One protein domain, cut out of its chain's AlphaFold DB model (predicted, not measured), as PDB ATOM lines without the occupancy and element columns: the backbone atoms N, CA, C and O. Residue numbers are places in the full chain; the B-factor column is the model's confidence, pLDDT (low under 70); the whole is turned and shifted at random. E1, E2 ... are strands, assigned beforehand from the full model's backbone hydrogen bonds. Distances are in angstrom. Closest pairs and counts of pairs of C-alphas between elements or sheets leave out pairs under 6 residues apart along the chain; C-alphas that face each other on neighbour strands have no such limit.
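AT A GLANCE: This is residues 3 to 59 of the 204 residues of an uncharacterized protein of Firmicutes bacterium CAG:882 (UniProt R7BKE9). Little regular structure is here: a small, twisted and curled sheet of four strands, with one long loop, residues 22 to 38, between E2 and E3 and shorter loops between the others. The loop of residues 22 to 38 makes one end of the domain. The 57 printed residues hold no named helix; E1, E2, E3, E4 follow in sheet order, antiparallel, an all-strand meander, each strand neighbour to the one before. It is compact, radius of gyration of the C-alphas 10.7 A, spanning 28 by 20 by 19 A.

IN THESE COORDINATES: Find C-alpha 3 at (198.226, 126.152, 159.246), where E1, residues 3 to 6, begins and runs 10.3 A. E2, residues 15 to 21, runs 16.2 A; E3, residues 39 to 41, 6.7 A; E4, residues 50 to 52, 6.9 A, to (191.870, 136.394, 155.059).

HOW THE PARTS SIT: Look at hairpin E1 and E2: N 5 and O 16 are 2.9 A apart. In hairpin E2 and E3, N 19 and O 41 are 2.9 A apart; in hairpin E3 and E4, N 40 and O 51, 3.0 A. E1 and E4 are apart.

THE WHOLE: The farthest C-alphas, Asp 30 and Cys 59, are 30.9 A apart. The printed part has no cut; link E2 to E3 is long. Residues 10 to 12 and 45 to 46 have pLDDT under 70.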
ATOM      1  N   ALA A   3     197.747 125.831 160.581       93.38
ATOM      2  CA  ALA A   3     198.226 126.152 159.246       93.38
ATOM      3  C   ALA A   3     198.982 127.484 159.249       93.38
ATOM      4  O   ALA A   3     198.769 128.341 160.112       93.38
ATOM      5  N   LYS A   4     199.834 127.648 158.242       91.94
ATOM      6  CA  LYS A   4     200.616 128.839 157.920       91.94
ATOM      7  C   LYS A   4     200.249 129.230 156.489       91.94
ATOM      8  O   LYS A   4     200.360 128.413 155.583       91.94
ATOM      9  N   ALA A   5     199.764 130.448 156.278       90.88
ATOM     10  CA  ALA A   5     199.383 130.940 154.950       90.88
ATOM     11  C   ALA A   5     199.752 132.414 154.772       90.88
ATOM     12  O   ALA A   5     199.988 133.131 155.750       90.88
ATOM     13  N   LYS A   6     199.793 132.879 153.526       85.62
ATOM     14  CA  LYS A   6     200.082 134.271 153.187       85.62
ATOM     15  C   LYS A   6     198.782 135.080 153.147       85.62
ATOM     16  O   LYS A   6     197.774 134.638 152.594       85.62
ATOM     17  N   SER A   7     198.788 136.270 153.745       82.56
ATOM     18  CA  SER A   7     197.608 137.147 153.784       82.56
ATOM     19  C   SER A   7     197.166 137.556 152.375       82.56
ATOM     20  O   SER A   7     197.982 138.112 151.631       82.56
ATOM     21  N   SER A   8     195.893 137.364 152.030       81.31
ATOM     22  CA  SER A   8     195.353 137.832 150.749       81.31
ATOM     23  C   SER A   8     195.162 139.356 150.743       81.31
ATOM     24  O   SER A   8     195.125 140.006 151.789       81.31
ATOM     25  N   SER A   9     195.014 139.937 149.550       71.19
ATOM     26  CA  SER A   9     194.447 141.283 149.350       71.19
ATOM     27  C   SER A   9     195.144 142.463 150.062       71.19
ATOM     28  O   SER A   9     194.552 143.537 150.179       71.19
ATOM     29  N   THR A  10     196.403 142.324 150.499       65.56
ATOM     30  CA  THR A  10     197.209 143.432 151.051       65.56
ATOM     31  C   THR A  10     198.392 143.788 150.136       65.56
ATOM     32  O   THR A  10     198.924 142.913 149.454       65.56
ATOM     33  N   PRO A  11     198.855 145.058 150.114       63.12
ATOM     34  CA  PRO A  11     200.037 145.459 149.340       63.12
ATOM     35  C   PRO A  11     201.367 144.989 149.956       63.12
ATOM     36  O   PRO A  11     202.406 145.092 149.308       63.12
ATOM     37  N   TYR A  12     201.344 144.488 151.195       64.94
ATOM     38  CA  TYR A  12     202.508 143.997 151.935       64.94
ATOM     39  C   TYR A  12     202.156 142.646 152.582       64.94
ATOM     40  O   TYR A  12     201.914 142.595 153.789       64.94
ATOM     41  N   PRO A  13     202.044 141.569 151.782       71.12
ATOM     42  CA  PRO A  13     201.519 140.297 152.255       71.12
ATOM     43  C   PRO A  13     202.460 139.623 153.261       71.12
ATOM     44  O   PRO A  13     203.645 139.427 152.987       71.12
ATOM     45  N   ILE A  14     201.911 139.251 154.418       75.19
ATOM     46  CA  ILE A  14     202.633 138.650 155.550       75.19
ATOM     47  C   ILE A  14     202.267 137.177 155.735       75.19
ATOM     48  O   ILE A  14     201.186 136.745 155.332       75.19
ATOM     49  N   TRP A  15     203.143 136.422 156.400       82.56
ATOM     50  CA  TRP A  15     202.836 135.067 156.856       82.56
ATOM     51  C   TRP A  15     201.978 135.082 158.126       82.56
ATOM     52  O   TRP A  15     202.194 135.856 159.065       82.56
ATOM     53  N   ILE A  16     200.971 134.215 158.148       85.19
ATOM     54  CA  ILE A  16     199.957 134.127 159.193       85.19
ATOM     55  C   ILE A  16     199.823 132.662 159.598       85.19
ATOM     56  O   ILE A  16     199.327 131.838 158.840       85.19
ATOM     57  N   GLU A  17     200.282 132.364 160.809       89.75
ATOM     58  CA  GLU A  17     200.152 131.069 161.474       89.75
ATOM     59  C   GLU A  17     198.982 131.099 162.466       89.75
ATOM     60  O   GLU A  17     198.856 132.066 163.220       89.75
ATOM     61  N   GLY A  18     198.154 130.056 162.492       90.56
ATOM     62  CA  GLY A  18     197.023 129.933 163.417       90.56
ATOM     63  C   GLY A  18     196.169 128.699 163.124       90.56
ATOM     64  O   GLY A  18     196.635 127.755 162.486       90.56
ATOM     65  N   GLU A  19     194.917 128.696 163.575       91.69
ATOM     66  CA  GLU A  19     193.948 127.674 163.176       91.69
ATOM     67  C   GLU A  19     193.280 128.051 161.851       91.69
ATOM     68  O   GLU A  19     192.714 129.136 161.719       91.69
ATOM     69  N   TYR A  20     193.325 127.143 160.874       90.69
ATOM     70  CA  TYR A  20     192.541 127.275 159.649       90.69
ATOM     71  C   TYR A  20     191.070 126.948 159.926       90.69
ATOM     72  O   TYR A  20     190.763 125.894 160.496       90.69
ATOM     73  N   ILE A  21     190.175 127.841 159.500       88.06
ATOM     74  CA  ILE A  21     188.729 127.738 159.713       88.06
ATOM     75  C   ILE A  21     187.979 127.706 158.377       88.06
ATOM     76  O   ILE A  21     188.291 128.443 157.443       88.06
ATOM     77  N   THR A  22     186.972 126.836 158.293       77.25
ATOM     78  CA  THR A  22     186.182 126.580 157.075       77.25
ATOM     79  C   THR A  22     184.881 127.378 156.999       77.25
ATOM     80  O   THR A  22     184.283 127.462 155.931       77.25
ATOM     81  N   GLU A  23     184.427 127.952 158.115       81.56
ATOM     82  CA  GLU A  23     183.218 128.778 158.188       81.56
ATOM     83  C   GLU A  23     183.596 130.260 158.362       81.56
ATOM     84  O   GLU A  23     184.414 130.567 159.234       81.56
ATOM     85  N   PRO A  24     183.027 131.199 157.576       77.25
ATOM     86  CA  PRO A  24     183.315 132.627 157.718       77.25
ATOM     87  C   PRO A  24     182.867 133.172 159.086       77.25
ATOM     88  O   PRO A  24     181.665 133.223 159.363       77.25
ATOM     89  N   PRO A  25     183.787 133.626 159.956       81.06
ATOM     90  CA  PRO A  25     183.422 133.975 161.320       81.06
ATOM     91  C   PRO A  25     182.733 135.335 161.400       81.06
ATOM     92  O   PRO A  25     183.006 136.266 160.633       81.06
ATOM     93  N   ILE A  26     181.852 135.456 162.390       83.75
ATOM     94  CA  ILE A  26     181.092 136.669 162.685       83.75
ATOM     95  C   ILE A  26     182.047 137.784 163.135       83.75
ATOM     96  O   ILE A  26     182.968 137.566 163.921       83.75
ATOM     97  N   ARG A  27     181.829 139.007 162.644       79.19
ATOM     98  CA  ARG A  27     182.597 140.188 163.050       79.19
ATOM     99  C   ARG A  27     182.210 140.647 164.468       79.19
ATOM    100  O   ARG A  27     181.046 140.980 164.693       79.19
ATOM    101  N   PRO A  28     183.174 140.814 165.396       77.25
ATOM    102  CA  PRO A  28     182.916 141.272 166.769       77.25
ATOM    103  C   PRO A  28     182.226 142.634 166.897       77.25
ATOM    104  O   PRO A  28     181.557 142.904 167.889       77.25
ATOM    105  N   LYS A  29     182.457 143.529 165.929       78.06
ATOM    106  CA  LYS A  29     182.097 144.951 166.023       78.06
ATOM    107  C   LYS A  29     180.628 145.232 165.696       78.06
ATOM    108  O   LYS A  29     180.051 146.164 166.247       78.06
ATOM    109  N   ASP A  30     180.077 144.490 164.744       82.88
ATOM    110  CA  ASP A  30     178.798 144.776 164.087       82.88
ATOM    111  C   ASP A  30     177.911 143.527 163.921       82.88
ATOM    112  O   ASP A  30     176.778 143.643 163.459       82.88
ATOM    113  N   GLY A  31     178.394 142.338 164.309       82.56
ATOM    114  CA  GLY A  31     177.669 141.076 164.159       82.56
ATOM    115  C   GLY A  31     177.528 140.602 162.709       82.56
ATOM    116  O   GLY A  31     176.824 139.626 162.458       82.56
ATOM    117  N   ALA A  32     178.174 141.264 161.742       83.31
ATOM    118  CA  ALA A  32     178.056 140.892 160.339       83.31
ATOM    119  C   ALA A  32     178.880 139.633 160.023       83.31
ATOM    120  O   ALA A  32     180.031 139.492 160.443       83.31
ATOM    121  N   VAL A  33     178.298 138.724 159.241       82.56
ATOM    122  CA  VAL A  33     178.998 137.547 158.707       82.56
ATOM    123  C   VAL A  33     180.037 138.013 157.678       82.56
ATOM    124  O   VAL A  33     179.766 138.912 156.877       82.56
ATOM    125  N   ARG A  34     181.246 137.442 157.709       84.94
ATOM    126  CA  ARG A  34     182.274 137.699 156.684       84.94
ATOM    127  C   ARG A  34     181.890 137.033 155.344       84.94
ATOM    128  O   ARG A  34     181.089 136.100 155.349       84.94
ATOM    129  N   PRO A  35     182.419 137.497 154.196       84.38
ATOM    130  CA  PRO A  35     182.238 136.805 152.918       84.38
ATOM    131  C   PRO A  35     182.689 135.339 152.976       84.38
ATOM    132  O   PRO A  35     183.511 134.969 153.810       84.38
ATOM    133  N   ALA A  36     182.190 134.508 152.059       85.25
ATOM    134  CA  ALA A  36     182.774 133.188 151.836       85.25
ATOM    135  C   ALA A  36     184.227 133.348 151.354       85.25
ATOM    136  O   ALA A  36     184.483 134.096 150.411       85.25
ATOM    137  N   GLY A  37     185.162 132.667 152.013       85.69
ATOM    138  CA  GLY A  37     186.596 132.829 151.798       85.69
ATOM    139  C   GLY A  37     187.411 131.968 152.760       85.69
ATOM    140  O   GLY A  37     186.850 131.250 153.590       85.69
ATOM    141  N   HIS A  38     188.733 132.044 152.638       88.88
ATOM    142  CA  HIS A  38     189.682 131.246 153.410       88.88
ATOM    143  C   HIS A  38     190.292 132.092 154.527       88.88
ATOM    144  O   HIS A  38     190.735 133.218 154.286       88.88
ATOM    145  N   TYR A  39     190.305 131.557 155.748       89.31
ATOM    146  CA  TYR A  39     190.614 132.330 156.947       89.31
ATOM    147  C   TYR A  39     191.518 131.567 157.925       89.31
ATOM    148  O   TYR A  39     191.399 130.352 158.085       89.31
ATOM    149  N   ILE A  40     192.386 132.308 158.619       90.25
ATOM    150  CA  ILE A  40     193.155 131.828 159.776       90.25
ATOM    151  C   ILE A  40     192.815 132.691 160.997       90.25
ATOM    152  O   ILE A  40     192.887 133.922 160.919       90.25
ATOM    153  N   ASP A  41     192.474 132.052 162.120       88.00
ATOM    154  CA  ASP A  41     192.353 132.695 163.438       88.00
ATOM    155  C   ASP A  41     193.640 132.463 164.248       88.00
ATOM    156  O   ASP A  41     194.115 131.332 164.379       88.00
ATOM    157  N   LYS A  42     194.223 133.532 164.804       85.94
ATOM    158  CA  LYS A  42     195.406 133.443 165.684       85.94
ATOM    159  C   LYS A  42     195.073 133.101 167.144       85.94
ATOM    160  O   LYS A  42     195.981 133.024 167.970       85.94
ATOM    161  N   GLY A  43     193.796 132.896 167.463       75.69
ATOM    162  CA  GLY A  43     193.299 132.721 168.822       75.69
ATOM    163  C   GLY A  43     193.141 134.059 169.549       75.69
ATOM    164  O   GLY A  43     193.774 135.063 169.215       75.69
ATOM    165  N   GLY A  44     192.269 134.090 170.558       74.62
ATOM    166  CA  GLY A  44     191.896 135.305 171.288       74.62
ATOM    167  C   GLY A  44     190.385 135.516 171.263       74.62
ATOM    168  O   GLY A  44     189.632 134.594 171.563       74.62
ATOM    169  N   TYR A  45     189.930 136.726 170.926       69.69
ATOM    170  CA  TYR A  45     188.500 136.995 170.760       69.69
ATOM    171  C   TYR A  45     188.023 136.465 169.388       69.69
ATOM    172  O   TYR A  45     188.538 136.945 168.369       69.69
ATOM    173  N   PRO A  46     187.047 135.535 169.324       67.69
ATOM    174  CA  PRO A  46     186.612 134.916 168.069       67.69
ATOM    175  C   PRO A  46     186.201 135.942 167.010       67.69
ATOM    176  O   PRO A  46     185.441 136.869 167.290       67.69
ATOM    177  N   GLY A  47     186.721 135.807 165.789       70.69
ATOM    178  CA  GLY A  47     186.411 136.734 164.694       70.69
ATOM    179  C   GLY A  47     187.156 138.078 164.737       70.69
ATOM    180  O   GLY A  47     187.098 138.816 163.746       70.69
ATOM    181  N   ALA A  48     187.869 138.408 165.825       75.69
ATOM    182  CA  ALA A  48     188.724 139.597 165.911       75.69
ATOM    183  C   ALA A  48     190.088 139.346 165.256       75.69
ATOM    184  O   ALA A  48     190.480 140.074 164.346       75.69
ATOM    185  N   ASN A  49     190.761 138.270 165.669       83.12
ATOM    186  CA  ASN A  49     192.117 137.908 165.242       83.12
ATOM    187  C   ASN A  49     192.117 137.044 163.966       83.12
ATOM    188  O   ASN A  49     192.995 136.203 163.772       83.12
ATOM    189  N   VAL A  50     191.116 137.267 163.105       85.44
ATOM    190  CA  VAL A  50     190.875 136.506 161.876       85.44
ATOM    191  C   VAL A  50     191.319 137.281 160.647       85.44
ATOM    192  O   VAL A  50     190.792 138.365 160.346       85.44
ATOM    193  N   TYR A  51     192.209 136.647 159.894       86.31
ATOM    194  CA  TYR A  51     192.818 137.158 158.677       86.31
ATOM    195  C   TYR A  51     192.378 136.342 157.468       86.31
ATOM    196  O   TYR A  51     192.279 135.119 157.547       86.31
ATOM    197  N   GLU A  52     192.122 137.025 156.356       87.38
ATOM    198  CA  GLU A  52     191.870 136.394 155.059       87.38
ATOM    199  C   GLU A  52     193.200 135.975 154.421       87.38
ATOM    200  O   GLU A  52     194.200 136.698 154.522       87.38
ATOM    201  N   VAL A  53     193.230 134.794 153.808       89.44
ATOM    202  CA  VAL A  53     194.451 134.184 153.264       89.44
ATOM    203  C   VAL A  53     194.226 133.671 151.847       89.44
ATOM    204  O   VAL A  53     193.106 133.325 151.472       89.44
ATOM    205  N   ASP A  54     195.293 133.618 151.051       87.62
ATOM    206  CA  ASP A  54     195.242 132.952 149.750       87.62
ATOM    207  C   ASP A  54     195.394 131.437 149.951       87.62
ATOM    208  O   ASP A  54     196.415 130.967 150.458       87.62
ATOM    209  N   ILE A  55     194.382 130.668 149.543       87.88
ATOM    210  CA  ILE A  55     194.357 129.205 149.666       87.88
ATOM    211  C   ILE A  55     195.511 128.525 148.920       87.88
ATOM    212  O   ILE A  55     196.001 127.497 149.376       87.88
ATOM    213  N   ASN A  56     196.017 129.134 147.842       88.75
ATOM    214  CA  ASN A  56     197.168 128.627 147.085       88.75
ATOM    215  C   ASN A  56     198.493 128.762 147.866       88.75
ATOM    216  O   ASN A  56     199.502 128.178 147.483       88.75
ATOM    217  N   THR A  57     198.489 129.524 148.965       88.00
ATOM    218  CA  THR A  57     199.631 129.710 149.878       88.00
ATOM    219  C   THR A  57     199.457 128.970 151.207       88.00
ATOM    220  O   THR A  57     200.289 129.111 152.104       88.00
ATOM    221  N   MET A  58     198.363 128.217 151.372       91.75
ATOM    222  CA  MET A  58     198.071 127.503 152.609       91.75
ATOM    223  C   MET A  58     198.974 126.279 152.757       91.75
ATOM    224  O   MET A  58     198.960 125.378 151.923       91.75
ATOM    225  N   CYS A  59     199.703 126.243 153.865       93.75
ATOM    226  CA  CYS A  59     200.601 125.167 154.251       93.75
ATOM    227  C   CYS A  59     200.128 124.601 155.598       93.75
ATOM    228  O   CYS A  59     200.005 125.348 156.577       93.75
TER     229      CYS A  59